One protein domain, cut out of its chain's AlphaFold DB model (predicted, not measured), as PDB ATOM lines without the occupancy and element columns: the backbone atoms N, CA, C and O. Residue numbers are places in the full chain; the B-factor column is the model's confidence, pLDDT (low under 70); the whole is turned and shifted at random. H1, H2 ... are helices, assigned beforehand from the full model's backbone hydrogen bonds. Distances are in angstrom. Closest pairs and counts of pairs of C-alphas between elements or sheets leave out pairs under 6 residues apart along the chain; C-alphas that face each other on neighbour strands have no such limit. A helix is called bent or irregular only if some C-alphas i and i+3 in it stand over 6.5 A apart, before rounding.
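Overview. This is residues 52 to 146 of the 276 residues of an uncharacterized protein of Euryarchaeota archaeon TMED97 (UniProt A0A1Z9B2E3). Three long helices lie lengthwise with their centres in a triangle: H4, the longest, has H1 and H3 packed along it, both running the opposite way to it, and H3 and H4 make a helical hairpin. The short helix H2 packs on H1 on the side away from H4, and a long link, residues 72 to 85, joins H1 to H2. The printed part has 95 residues, with four named helices in the order H1, H2, H3, H4 and no named strand; the class is all helix, with 65 residues in the helices. The whole is compact, with a radius of gyration of the C-alphas of 13.6 A, yet elongated in outline, spanning 39 by 24 by 19 A.

Along the chain. H4 takes residues 117 to 141 and is 36.2 A long from first to last C-alpha; C-alpha 117 is at (-11.915, -15.335, -47.773) and C-alpha 141 at (-23.783, -5.173, -15.135). H4 has a kink of 31 degrees near residue 124 and is irregular, but only just: C-alphas 122 and 125 are 6.6 A apart. H3, residues 95 to 111, is 24.7 A long. H1, residues 54 to 71, is 25.6 A long and begins with C-alpha 54 at (-13.120, -5.331, -10.727). H2 is short, residues 86 to 90.

Arrangement. H4 touches H1, and their closest C-alphas, those of Leu 64 and Asn 133, are 5.5 A apart. These two run opposite ways at a shallow tilt of 32 degrees, only just short of steep. H4 touches H3 with residues 127 to 138 alone; the closest C-alphas are those of Leu 98 and Ile 134, at 6.2 A. H3 and H4, a hairpin, run opposite ways at a shallow tilt of 23 degrees. H1 and H3 are only just apart, with their closest C-alphas 8.2 A from each other. H1 touches H2 with residues 65 to 69 alone, and the closest C-alphas, those of Tyr 65 and Val 89, are 6.6 A apart. H2 and H3 are close but not clearly touching: their closest C-alphas, those of Val 89 and Thr 97, are 6.2 A apart. H2 and H4 are apart. In H1 and H2 every O i to N i+4 pair is within hydrogen-bond range; in H3 it is 11 of 13 and in H4 18 of 21.

Size, cuts and confidence. The two C-alphas farthest apart are those of Asp 116 and Gly 143, at 40.4 A, while the first and last printed C-alphas, Phe 52 and Asn 146, are 10.1 A apart. The printed part has no cut. The link from H1 to H2 is long, and those from H2 to H3 and from H3 to H4 are tight. The mean pLDDT of the printed part is 74.3, and 22 residues are under 70: residues 52 to 57, 75 to 81 and 138 to 146.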
ATOM      1  N   PHE A  52     -14.107 -12.210 -12.503       48.97
ATOM      2  CA  PHE A  52     -14.036 -12.510 -11.068       48.97
ATOM      3  C   PHE A  52     -13.647 -11.303 -10.213       48.97
ATOM      4  O   PHE A  52     -13.803 -11.322  -8.988       48.97
ATOM      5  N   SER A  53     -13.109 -10.250 -10.829       53.22
ATOM      6  CA  SER A  53     -12.630  -9.075 -10.108       53.22
ATOM      7  C   SER A  53     -12.860  -7.780 -10.874       53.22
ATOM      8  O   SER A  53     -12.798  -7.742 -12.096       53.22
ATOM      9  N   LYS A  54     -12.997  -6.672 -10.139       57.75
ATOM     10  CA  LYS A  54     -13.120  -5.331 -10.727       57.75
ATOM     11  C   LYS A  54     -11.939  -4.954 -11.633       57.75
ATOM     12  O   LYS A  54     -12.123  -4.216 -12.593       57.75
ATOM     13  N   SER A  55     -10.727  -5.410 -11.312       61.22
ATOM     14  CA  SER A  55      -9.553  -5.203 -12.171       61.22
ATOM     15  C   SER A  55      -9.697  -5.934 -13.499       61.22
ATOM     16  O   SER A  55      -9.455  -5.340 -14.539       61.22
ATOM     17  N   GLU A  56     -10.174  -7.177 -13.465       65.88
ATOM     18  CA  GLU A  56     -10.419  -7.973 -14.665       65.88
ATOM     19  C   GLU A  56     -11.549  -7.370 -15.516       65.88
ATOM     20  O   GLU A  56     -11.408  -7.299 -16.733       65.88
ATOM     21  N   THR A  57     -12.601  -6.814 -14.897       69.31
ATOM     22  CA  THR A  57     -13.644  -6.057 -15.615       69.31
ATOM     23  C   THR A  57     -13.036  -4.880 -16.379       69.31
ATOM     24  O   THR A  57     -13.307  -4.684 -17.562       69.31
ATOM     25  N   VAL A  58     -12.181  -4.095 -15.715       71.56
ATOM     26  CA  VAL A  58     -11.531  -2.925 -16.322       71.56
ATOM     27  C   VAL A  58     -10.575  -3.335 -17.442       71.56
ATOM     28  O   VAL A  58     -10.557  -2.678 -18.484       71.56
ATOM     29  N   ASP A  59      -9.810  -4.412 -17.263       75.12
ATOM     30  CA  ASP A  59      -8.892  -4.924 -18.280       75.12
ATOM     31  C   ASP A  59      -9.656  -5.396 -19.526       75.12
ATOM     32  O   ASP A  59      -9.306  -5.014 -20.647       75.12
ATOM     33  N   LYS A  60     -10.758  -6.136 -19.341       79.88
ATOM     34  CA  LYS A  60     -11.643  -6.578 -20.430       79.88
ATOM     35  C   LYS A  60     -12.321  -5.409 -21.138       79.88
ATOM     36  O   LYS A  60     -12.369  -5.386 -22.363       79.88
ATOM     37  N   TYR A  61     -12.754  -4.385 -20.404       80.75
ATOM     38  CA  TYR A  61     -13.267  -3.157 -21.009       80.75
ATOM     39  C   TYR A  61     -12.202  -2.420 -21.838       80.75
ATOM     40  O   TYR A  61     -12.475  -1.956 -22.946       80.75
ATOM     41  N   CYS A  62     -10.966  -2.326 -21.338       79.94
ATOM     42  CA  CYS A  62      -9.867  -1.730 -22.099       79.94
ATOM     43  C   CYS A  62      -9.571  -2.530 -23.377       79.94
ATOM     44  O   CYS A  62      -9.272  -1.941 -24.419       79.94
ATOM     45  N   GLU A  63      -9.666  -3.859 -23.314       85.81
ATOM     46  CA  GLU A  63      -9.541  -4.737 -24.475       85.81
ATOM     47  C   GLU A  63     -10.667  -4.500 -25.493       85.81
ATOM     48  O   GLU A  63     -10.371  -4.253 -26.667       85.81
ATOM     49  N   LEU A  64     -11.924  -4.466 -25.034       85.31
ATOM     50  CA  LEU A  64     -13.109  -4.168 -25.842       85.31
ATOM     51  C   LEU A  64     -12.956  -2.841 -26.590       85.31
ATOM     52  O   LEU A  64     -13.139  -2.768 -27.804       85.31
ATOM     53  N   TYR A  65     -12.556  -1.787 -25.876       84.75
ATOM     54  CA  TYR A  65     -12.328  -0.466 -26.455       84.75
ATOM     55  C   TYR A  65     -11.222  -0.478 -27.518       84.75
ATOM     56  O   TYR A  65     -11.354   0.134 -28.582       84.75
ATOM     57  N   ASN A  66     -10.123  -1.192 -27.267       83.94
ATOM     58  CA  ASN A  66      -9.037  -1.304 -28.237       83.94
ATOM     59  C   ASN A  66      -9.468  -2.063 -29.497       83.94
ATOM     60  O   ASN A  66      -9.089  -1.657 -30.598       83.94
ATOM     61  N   GLN A  67     -10.270  -3.118 -29.356       86.06
ATOM     62  CA  GLN A  67     -10.836  -3.860 -30.482       86.06
ATOM     63  C   GLN A  67     -11.827  -3.009 -31.275       86.06
ATOM     64  O   GLN A  67     -11.664  -2.900 -32.487       86.06
ATOM     65  N   ALA A  68     -12.752  -2.306 -30.614       84.31
ATOM     66  CA  ALA A  68     -13.649  -1.346 -31.264       84.31
ATOM     67  C   ALA A  68     -12.858  -0.344 -32.124       84.31
ATOM     68  O   ALA A  68     -13.147  -0.144 -33.302       84.31
ATOM     69  N   LYS A  69     -11.769   0.219 -31.580       83.69
ATOM     70  CA  LYS A  69     -10.872   1.114 -32.328       83.69
ATOM     71  C   LYS A  69     -10.153   0.443 -33.490       83.69
ATOM     72  O   LYS A  69      -9.870   1.113 -34.479       83.69
ATOM     73  N   GLN A  70      -9.792  -0.830 -33.389       81.38
ATOM     74  CA  GLN A  70      -9.240  -1.554 -34.534       81.38
ATOM     75  C   GLN A  70     -10.302  -1.729 -35.623       81.38
ATOM     76  O   GLN A  70     -10.009  -1.455 -36.784       81.38
ATOM     77  N   LEU A  71     -11.532  -2.069 -35.239       80.88
ATOM     78  CA  LEU A  71     -12.664  -2.239 -36.147       80.88
ATOM     79  C   LEU A  71     -13.071  -0.936 -36.854       80.88
ATOM     80  O   LEU A  71     -13.445  -0.983 -38.016       80.88
ATOM     81  N   THR A  72     -12.864   0.245 -36.251       80.94
ATOM     82  CA  THR A  72     -13.046   1.532 -36.973       80.94
ATOM     83  C   THR A  72     -12.140   1.714 -38.191       80.94
ATOM     84  O   THR A  72     -12.378   2.598 -39.012       80.94
ATOM     85  N   LYS A  73     -11.063   0.927 -38.301       76.75
ATOM     86  CA  LYS A  73     -10.120   1.002 -39.423       76.75
ATOM     87  C   LYS A  73     -10.526   0.101 -40.584       76.75
ATOM     88  O   LYS A  73      -9.854   0.128 -41.613       76.75
ATOM     89  N   THR A  74     -11.564  -0.712 -40.413       71.75
ATOM     90  CA  THR A  74     -12.060  -1.626 -41.439       71.75
ATOM     91  C   THR A  74     -13.242  -0.970 -42.151       71.75
ATOM     92  O   THR A  74     -14.017  -0.227 -41.550       71.75
ATOM     93  N   ASN A  75     -13.371  -1.195 -43.459       68.75
ATOM     94  CA  ASN A  75     -14.470  -0.631 -44.258       68.75
ATOM     95  C   ASN A  75     -15.675  -1.580 -44.365       68.75
ATOM     96  O   ASN A  75     -16.606  -1.304 -45.119       68.75
ATOM     97  N   VAL A  76     -15.654  -2.676 -43.605       68.62
ATOM     98  CA  VAL A  76     -16.581  -3.815 -43.699       68.62
ATOM     99  C   VAL A  76     -18.031  -3.374 -43.471       68.62
ATOM    100  O   VAL A  76     -18.939  -3.858 -44.134       68.62
ATOM    101  N   TYR A  77     -18.237  -2.373 -42.610       68.94
ATOM    102  CA  TYR A  77     -19.559  -1.892 -42.186       68.94
ATOM    103  C   TYR A  77     -20.069  -0.647 -42.927       68.94
ATOM    104  O   TYR A  77     -21.174  -0.176 -42.651       68.94
ATOM    105  N   ASN A  78     -19.300  -0.079 -43.866       64.69
ATOM    106  CA  ASN A  78     -19.668   1.185 -44.531       64.69
ATOM    107  C   ASN A  78     -20.973   1.101 -45.339       64.69
ATOM    108  O   ASN A  78     -21.567   2.134 -45.643       64.69
ATOM    109  N   ASN A  79     -21.416  -0.110 -45.685       63.69
ATOM    110  CA  ASN A  79     -22.628  -0.339 -46.466       63.69
ATOM    111  C   ASN A  79     -23.880  -0.580 -45.610       63.69
ATOM    112  O   ASN A  79     -24.971  -0.628 -46.177       63.69
ATOM    113  N   THR A  80     -23.742  -0.734 -44.286       66.56
ATOM    114  CA  THR A  80     -24.866  -1.064 -43.396       66.56
ATOM    115  C   THR A  80     -24.993  -0.086 -42.229       66.56
ATOM    116  O   THR A  80     -25.949   0.689 -42.219       66.56
ATOM    117  N   ILE A  81     -24.031  -0.047 -41.293       66.12
ATOM    118  CA  ILE A  81     -24.186   0.717 -40.032       66.12
ATOM    119  C   ILE A  81     -23.142   1.819 -39.802       66.12
ATOM    120  O   ILE A  81     -23.217   2.552 -38.817       66.12
ATOM    121  N   GLY A  82     -22.211   2.006 -40.745       73.06
ATOM    122  CA  GLY A  82     -21.133   2.996 -40.631       73.06
ATOM    123  C   GLY A  82     -20.078   2.609 -39.581       73.06
ATOM    124  O   GLY A  82     -20.232   1.603 -38.897       73.06
ATOM    125  N   PRO A  83     -18.968   3.357 -39.451       79.25
ATOM    126  CA  PRO A  83     -17.894   3.018 -38.513       79.25
ATOM    127  C   PRO A  83     -18.338   3.143 -37.048       79.25
ATOM    128  O   PRO A  83     -19.174   3.984 -36.726       79.25
ATOM    129  N   ILE A  84     -17.732   2.339 -36.163       85.31
ATOM    130  CA  ILE A  84     -17.957   2.437 -34.710       85.31
ATOM    131  C   ILE A  84     -17.574   3.842 -34.229       85.31
ATOM    132  O   ILE A  84     -16.481   4.320 -34.533       85.31
ATOM    133  N   ASP A  85     -18.439   4.482 -33.447       84.88
ATOM    134  CA  ASP A  85     -18.177   5.748 -32.777       84.88
ATOM    135  C   ASP A  85     -17.464   5.488 -31.435       84.88
ATOM    136  O   ASP A  85     -18.074   4.968 -30.491       84.88
ATOM    137  N   PRO A  86     -16.171   5.841 -31.303       79.31
ATOM    138  CA  PRO A  86     -15.435   5.637 -30.062       79.31
ATOM    139  C   PRO A  86     -15.994   6.445 -28.885       79.31
ATOM    140  O   PRO A  86     -15.749   6.064 -27.741       79.31
ATOM    141  N   GLU A  87     -16.719   7.544 -29.129       82.94
ATOM    142  CA  GLU A  87     -17.327   8.346 -28.061       82.94
ATOM    143  C   GLU A  87     -18.454   7.582 -27.358       82.94
ATOM    144  O   GLU A  87     -18.580   7.675 -26.136       82.94
ATOM    145  N   ILE A  88     -19.207   6.753 -28.091       82.00
ATOM    146  CA  ILE A  88     -20.240   5.887 -27.509       82.00
ATOM    147  C   ILE A  88     -19.600   4.847 -26.585       82.00
ATOM    148  O   ILE A  88     -20.056   4.670 -25.458       82.00
ATOM    149  N   VAL A  89     -18.494   4.224 -27.009       82.50
ATOM    150  CA  VAL A  89     -17.766   3.250 -26.176       82.50
ATOM    151  C   VAL A  89     -17.234   3.906 -24.900       82.50
ATOM    152  O   VAL A  89     -17.336   3.329 -23.823       82.50
ATOM    153  N   MET A  90     -16.730   5.143 -24.993       81.06
ATOM    154  CA  MET A  90     -16.202   5.907 -23.855       81.06
ATOM    155  C   MET A  90     -17.255   6.284 -22.802       81.06
ATOM    156  O   MET A  90     -16.871   6.623 -21.680       81.06
ATOM    157  N   ASN A  91     -18.554   6.181 -23.111       81.12
ATOM    158  CA  ASN A  91     -19.638   6.360 -22.137       81.12
ATOM    159  C   ASN A  91     -19.766   5.187 -21.142       81.12
ATOM    160  O   ASN A  91     -20.643   5.201 -20.273       81.12
ATOM    161  N   GLY A  92     -18.873   4.196 -21.229       78.94
ATOM    162  CA  GLY A  92     -18.825   3.031 -20.352       78.94
ATOM    163  C   GLY A  92     -19.696   1.886 -20.862       78.94
ATOM    164  O   GLY A  92     -20.351   1.993 -21.891       78.94
ATOM    165  N   TRP A  93     -19.717   0.773 -20.134       79.06
ATOM    166  CA  TRP A  93     -20.357  -0.480 -20.551       79.06
ATOM    167  C   TRP A  93     -21.813  -0.634 -20.080       79.06
ATOM    168  O   TRP A  93     -22.225  -1.694 -19.615       79.06
ATOM    169  N   ASN A  94     -22.613   0.430 -20.158       77.31
ATOM    170  CA  ASN A  94     -24.056   0.326 -19.907       77.31
ATOM    171  C   ASN A  94     -24.770  -0.456 -21.038       77.31
ATOM    172  O   ASN A  94     -24.193  -0.651 -22.107       77.31
ATOM    173  N   GLN A  95     -26.017  -0.890 -20.815       72.62
ATOM    174  CA  GLN A  95     -26.755  -1.714 -21.785       72.62
ATOM    175  C   GLN A  95     -26.907  -1.040 -23.159       72.62
ATOM    176  O   GLN A  95     -26.808  -1.726 -24.170       72.62
ATOM    177  N   ASP A  96     -27.078   0.285 -23.220       76.06
ATOM    178  CA  ASP A  96     -27.181   1.008 -24.495       76.06
ATOM    179  C   ASP A  96     -25.866   0.921 -25.283       76.06
ATOM    180  O   ASP A  96     -25.877   0.654 -26.485       76.06
ATOM    181  N   THR A  97     -24.724   1.083 -24.604       81.50
ATOM    182  CA  THR A  97     -23.403   0.901 -25.217       81.50
ATOM    183  C   THR A  97     -23.209  -0.540 -25.689       81.50
ATOM    184  O   THR A  97     -22.727  -0.754 -26.797       81.50
ATOM    185  N   LEU A  98     -23.573  -1.535 -24.878       82.50
ATOM    186  CA  LEU A  98     -23.378  -2.948 -25.225       82.50
ATOM    187  C   LEU A  98     -24.275  -3.372 -26.396       82.50
ATOM    188  O   LEU A  98     -23.779  -3.971 -27.347       82.50
ATOM    189  N   ASN A  99     -25.544  -2.951 -26.406       75.50
ATOM    190  CA  ASN A  99     -26.466  -3.152 -27.528       75.50
ATOM    191  C   ASN A  99     -25.953  -2.491 -28.816       75.50
ATOM    192  O   ASN A  99     -26.029  -3.076 -29.894       75.50
ATOM    193  N   TYR A 100     -25.402  -1.279 -28.713       82.88
ATOM    194  CA  TYR A 100     -24.781  -0.602 -29.848       82.88
ATOM    195  C   TYR A 100     -23.628  -1.422 -30.446       82.88
ATOM    196  O   TYR A 100     -23.532  -1.530 -31.667       82.88
ATOM    197  N   LEU A 101     -22.779  -2.020 -29.605       85.75
ATOM    198  CA  LEU A 101     -21.651  -2.837 -30.058       85.75
ATOM    199  C   LEU A 101     -22.101  -4.193 -30.627       85.75
ATOM    200  O   LEU A 101     -21.515  -4.638 -31.613       85.75
ATOM    201  N   HIS A 102     -23.155  -4.807 -30.079       79.81
ATOM    202  CA  HIS A 102     -23.742  -6.051 -30.605       79.81
ATOM    203  C   HIS A 102     -24.207  -5.929 -32.051       79.81
ATOM    204  O   HIS A 102     -23.953  -6.830 -32.849       79.81
ATOM    205  N   ASN A 103     -24.777  -4.783 -32.432       81.00
ATOM    206  CA  ASN A 103     -25.180  -4.549 -33.820       81.00
ATOM    207  C   ASN A 103     -24.005  -4.727 -34.803       81.00
ATOM    208  O   ASN A 103     -24.198  -5.224 -35.903       81.00
ATOM    209  N   TYR A 104     -22.768  -4.386 -34.422       81.81
ATOM    210  CA  TYR A 104     -21.594  -4.586 -35.289       81.81
ATOM    211  C   TYR A 104     -21.200  -6.057 -35.445       81.81
ATOM    212  O   TYR A 104     -20.640  -6.443 -36.475       81.81
ATOM    213  N   VAL A 105     -21.459  -6.876 -34.427       82.19
ATOM    214  CA  VAL A 105     -21.242  -8.321 -34.502       82.19
ATOM    215  C   VAL A 105     -22.281  -8.937 -35.437       82.19
ATOM    216  O   VAL A 105     -21.904  -9.622 -36.384       82.19
ATOM    217  N   GLU A 106     -23.561  -8.614 -35.244       75.75
ATOM    218  CA  GLU A 106     -24.670  -9.108 -36.077       75.75
ATOM    219  C   GLU A 106     -24.487  -8.754 -37.556       75.75
ATOM    220  O   GLU A 106     -24.621  -9.595 -38.444       75.75
ATOM    221  N   GLU A 107     -24.110  -7.510 -37.833       78.31
ATOM    222  CA  GLU A 107     -23.864  -7.033 -39.192       78.31
ATOM    223  C   GLU A 107     -22.701  -7.759 -39.860       78.31
ATOM    224  O   GLU A 107     -22.760  -8.069 -41.049       78.31
ATOM    225  N   PHE A 108     -21.656  -8.095 -39.101       80.56
ATOM    226  CA  PHE A 108     -20.585  -8.930 -39.626       80.56
ATOM    227  C   PHE A 108     -21.105 -10.317 -40.006       80.56
ATOM    228  O   PHE A 108     -20.780 -10.797 -41.089       80.56
ATOM    229  N   GLU A 109     -21.943 -10.940 -39.173       75.50
ATOM    230  CA  GLU A 109     -22.511 -12.264 -39.454       75.50
ATOM    231  C   GLU A 109     -23.347 -12.290 -40.741       75.50
ATOM    232  O   GLU A 109     -23.212 -13.226 -41.534       75.50
ATOM    233  N   TYR A 110     -24.125 -11.238 -41.019       75.12
ATOM    234  CA  TYR A 110     -24.842 -11.091 -42.293       75.12
ATOM    235  C   TYR A 110     -23.907 -10.968 -43.507       75.12
ATOM    236  O   TYR A 110     -24.274 -11.338 -44.629       75.12
ATOM    237  N   LEU A 111     -22.690 -10.463 -43.306       73.75
ATOM    238  CA  LEU A 111     -21.702 -10.237 -44.357       73.75
ATOM    239  C   LEU A 111     -20.780 -11.436 -44.610       73.75
ATOM    240  O   LEU A 111     -20.099 -11.430 -45.633       73.75
ATOM    241  N   VAL A 112     -20.792 -12.485 -43.773       74.88
ATOM    242  CA  VAL A 112     -19.899 -13.670 -43.867       74.88
ATOM    243  C   VAL A 112     -19.956 -14.391 -45.231       74.88
ATOM    244  O   VAL A 112     -19.030 -15.116 -45.580       74.88
ATOM    245  N   GLY A 113     -20.989 -14.170 -46.052       72.00
ATOM    246  CA  GLY A 113     -21.076 -14.688 -47.430       72.00
ATOM    247  C   GLY A 113     -20.735 -13.693 -48.552       72.00
ATOM    248  O   GLY A 113     -20.765 -14.071 -49.721       72.00
ATOM    249  N   ASN A 114     -20.466 -12.431 -48.216       78.50
ATOM    250  CA  ASN A 114     -20.290 -11.319 -49.157       78.50
ATOM    251  C   ASN A 114     -18.911 -10.646 -49.062       78.50
ATOM    252  O   ASN A 114     -18.636  -9.729 -49.836       78.50
ATOM    253  N   ILE A 115     -18.069 -11.079 -48.123       80.12
ATOM    254  CA  ILE A 115     -16.674 -10.650 -47.990       80.12
ATOM    255  C   ILE A 115     -15.736 -11.724 -48.543       80.12
ATOM    256  O   ILE A 115     -16.119 -12.891 -48.657       80.12
ATOM    257  N   ASP A 116     -14.529 -11.327 -48.944       81.75
ATOM    258  CA  ASP A 116     -13.545 -12.282 -49.448       81.75
ATOM    259  C   ASP A 116     -12.954 -13.155 -48.324       81.75
ATOM    260  O   ASP A 116     -13.040 -12.834 -47.139       81.75
ATOM    261  N   GLU A 117     -12.400 -14.309 -48.706       78.69
ATOM    262  CA  GLU A 117     -11.915 -15.335 -47.773       78.69
ATOM    263  C   GLU A 117     -10.721 -14.852 -46.930       78.69
ATOM    264  O   GLU A 117     -10.632 -15.178 -45.750       78.69
ATOM    265  N   GLU A 118      -9.838 -14.024 -47.501       78.88
ATOM    266  CA  GLU A 118      -8.668 -13.480 -46.799       78.88
ATOM    267  C   GLU A 118      -9.092 -12.459 -45.730       78.88
ATOM    268  O   GLU A 118      -8.600 -12.480 -44.598       78.88
ATOM    269  N   GLU A 119     -10.054 -11.597 -46.063       78.69
ATOM    270  CA  GLU A 119     -10.659 -10.642 -45.141       78.69
ATOM    271  C   GLU A 119     -11.473 -11.359 -44.050       78.69
ATOM    272  O   GLU A 119     -11.366 -11.004 -42.872       78.69
ATOM    273  N   LEU A 120     -12.216 -12.417 -44.396       80.06
ATOM    274  CA  LEU A 120     -12.957 -13.244 -43.441       80.06
ATOM    275  C   LEU A 120     -12.032 -13.953 -42.441       80.06
ATOM    276  O   LEU A 120     -12.319 -13.932 -41.240       80.06
ATOM    277  N   ASP A 121     -10.936 -14.555 -42.905       75.62
ATOM    278  CA  ASP A 121      -9.960 -15.255 -42.059       75.62
ATOM    279  C   ASP A 121      -9.276 -14.304 -41.071       75.62
ATOM    280  O   ASP A 121      -9.009 -14.665 -39.921       75.62
ATOM    281  N   TRP A 122      -9.025 -13.064 -41.491       77.06
ATOM    282  CA  TRP A 122      -8.446 -12.037 -40.633       77.06
ATOM    283  C   TRP A 122      -9.454 -11.441 -39.635       77.06
ATOM    284  O   TRP A 122      -9.116 -11.243 -38.463       77.06
ATOM    285  N   LEU A 123     -10.685 -11.150 -40.068       78.31
ATOM    286  CA  LEU A 123     -11.694 -10.487 -39.235       78.31
ATOM    287  C   LEU A 123     -12.386 -11.427 -38.260       78.31
ATOM    288  O   LEU A 123     -12.669 -11.017 -37.134       78.31
ATOM    289  N   SER A 124     -12.659 -12.673 -38.656       77.31
ATOM    290  CA  SER A 124     -13.441 -13.611 -37.840       77.31
ATOM    291  C   SER A 124     -12.877 -13.798 -36.426       77.31
ATOM    292  O   SER A 124     -13.658 -13.742 -35.470       77.31
ATOM    293  N   PRO A 125     -11.550 -13.953 -36.225       75.56
ATOM    294  CA  PRO A 125     -10.978 -14.032 -34.883       75.56
ATOM    295  C   PRO A 125     -11.167 -12.737 -34.078       75.56
ATOM    296  O   PRO A 125     -11.470 -12.795 -32.884       75.56
ATOM    297  N   ILE A 126     -11.023 -11.572 -34.722       80.12
ATOM    298  CA  ILE A 126     -11.144 -10.255 -34.080       80.12
ATOM    299  C   ILE A 126     -12.590  -9.997 -33.658       80.12
ATOM    300  O   ILE A 126     -12.823  -9.665 -32.499       80.12
ATOM    301  N   ILE A 127     -13.553 -10.183 -34.566       81.50
ATOM    302  CA  ILE A 127     -14.984  -9.987 -34.295       81.50
ATOM    303  C   ILE A 127     -15.469 -10.939 -33.220       81.50
ATOM    304  O   ILE A 127     -16.199 -10.541 -32.319       81.50
ATOM    305  N   SER A 128     -15.023 -12.188 -33.262       75.69
ATOM    306  CA  SER A 128     -15.442 -13.142 -32.253       75.69
ATOM    307  C   SER A 128     -14.885 -12.791 -30.870       75.69
ATOM    308  O   SER A 128     -15.621 -12.854 -29.895       75.69
ATOM    309  N   ARG A 129     -13.626 -12.338 -30.770       77.25
ATOM    310  CA  ARG A 129     -13.064 -11.858 -29.495       77.25
ATOM    311  C   ARG A 129     -13.700 -10.541 -29.028       77.25
ATOM    312  O   ARG A 129     -13.819 -10.307 -27.830       77.25
ATOM    313  N   PHE A 130     -14.116  -9.694 -29.967       83.06
ATOM    314  CA  PHE A 130     -14.894  -8.490 -29.692       83.06
ATOM    315  C   PHE A 130     -16.252  -8.841 -29.077       83.06
ATOM    316  O   PHE A 130     -16.583  -8.302 -28.024       83.06
ATOM    317  N   ASN A 131     -16.969  -9.808 -29.655       80.38
ATOM    318  CA  ASN A 131     -18.233 -10.304 -29.115       80.38
ATOM    319  C   ASN A 131     -18.078 -10.896 -27.704       80.38
ATOM    320  O   ASN A 131     -18.852 -10.576 -26.804       80.38
ATOM    321  N   ASP A 132     -17.020 -11.681 -27.472       75.38
ATOM    322  CA  ASP A 132     -16.724 -12.223 -26.140       75.38
ATOM    323  C   ASP A 132     -16.575 -11.103 -25.098       75.38
ATOM    324  O   ASP A 132     -17.146 -11.170 -24.012       75.38
ATOM    325  N   ASN A 133     -15.841 -10.038 -25.438       78.31
ATOM    326  CA  ASN A 133     -15.646  -8.887 -24.559       78.31
ATOM    327  C   ASN A 133     -16.931  -8.094 -24.296       78.31
ATOM    328  O   ASN A 133     -17.081  -7.576 -23.190       78.31
ATOM    329  N   ILE A 134     -17.871  -8.031 -25.242       79.50
ATOM    330  CA  ILE A 134     -19.200  -7.456 -24.993       79.50
ATOM    331  C   ILE A 134     -19.932  -8.305 -23.947       79.50
ATOM    332  O   ILE A 134     -20.361  -7.774 -22.924       79.50
ATOM    333  N   HIS A 135     -19.990  -9.625 -24.138       74.00
ATOM    334  CA  HIS A 135     -20.658 -10.542 -23.210       74.00
ATOM    335  C   HIS A 135     -20.040 -10.555 -21.806       74.00
ATOM    336  O   HIS A 135     -20.759 -10.648 -20.808       74.00
ATOM    337  N   TYR A 136     -18.719 -10.402 -21.698       73.38
ATOM    338  CA  TYR A 136     -18.060 -10.214 -20.407       73.38
ATOM    339  C   TYR A 136     -18.583  -8.979 -19.662       73.38
ATOM    340  O   TYR A 136     -18.769  -9.031 -18.446       73.38
ATOM    341  N   MET A 137     -18.812  -7.875 -20.377       75.50
ATOM    342  CA  MET A 137     -19.307  -6.633 -19.780       75.50
ATOM    343  C   MET A 137     -20.794  -6.692 -19.429       75.50
ATOM    344  O   MET A 137     -21.193  -6.123 -18.413       75.50
ATOM    345  N   GLU A 138     -21.605  -7.395 -20.223       69.25
ATOM    346  CA  GLU A 138     -23.021  -7.627 -19.908       69.25
ATOM    347  C   GLU A 138     -23.160  -8.313 -18.552       69.25
ATOM    348  O   GLU A 138     -23.898  -7.847 -17.687       69.25
ATOM    349  N   ASN A 139     -22.368  -9.359 -18.330       59.38
ATOM    350  CA  ASN A 139     -22.422 -10.173 -17.124       59.38
ATOM    351  C   ASN A 139     -22.050  -9.415 -15.832       59.38
ATOM    352  O   ASN A 139     -22.621  -9.699 -14.780       59.38
ATOM    353  N   ASP A 140     -21.147  -8.428 -15.890       58.47
ATOM    354  CA  ASP A 140     -20.808  -7.569 -14.737       58.47
ATOM    355  C   ASP A 140     -21.978  -6.648 -14.343       58.47
ATOM    356  O   ASP A 140     -22.191  -6.357 -13.165       58.47
ATOM    357  N   ASN A 141     -22.774  -6.213 -15.323       46.72
ATOM    358  CA  ASN A 141     -23.783  -5.173 -15.135       46.72
ATOM    359  C   ASN A 141     -25.105  -5.695 -14.553       46.72
ATOM    360  O   ASN A 141     -25.823  -4.959 -13.878       46.72
ATOM    361  N   VAL A 142     -25.430  -6.968 -14.791       43.94
ATOM    362  CA  VAL A 142     -26.703  -7.549 -14.334       43.94
ATOM    363  C   VAL A 142     -26.636  -8.132 -12.917       43.94
ATOM    364  O   VAL A 142     -27.659  -8.532 -12.368       43.94
ATOM    365  N   GLY A 143     -25.451  -8.175 -12.293       34.75
ATOM    366  CA  GLY A 143     -25.277  -8.727 -10.945       34.75
ATOM    367  C   GLY A 143     -25.615 -10.219 -10.833       34.75
ATOM    368  O   GLY A 143     -25.767 -10.729  -9.722       34.75
ATOM    369  N   TYR A 144     -25.744 -10.921 -11.960       42.59
ATOM    370  CA  TYR A 144     -25.901 -12.362 -11.962       42.59
ATOM    371  C   TYR A 144     -24.546 -12.979 -11.622       42.59
ATOM    372  O   TYR A 144     -23.568 -12.810 -12.344       42.59
ATOM    373  N   GLU A 145     -24.484 -13.727 -10.520       46.62
ATOM    374  CA  GLU A 145     -23.515 -14.812 -10.409       46.62
ATOM    375  C   GLU A 145     -23.711 -15.664 -11.666       46.62
ATOM    376  O   GLU A 145     -24.733 -16.343 -11.784       46.62
ATOM    377  N   ASN A 146     -22.825 -15.505 -12.659       51.94
ATOM    378  CA  ASN A 146     -22.983 -16.089 -13.987       51.94
ATOM    379  C   ASN A 146     -23.371 -17.549 -13.845       51.94
ATOM    380  O   ASN A 146     -22.533 -18.373 -13.492       51.94
TER     381      ASN A 146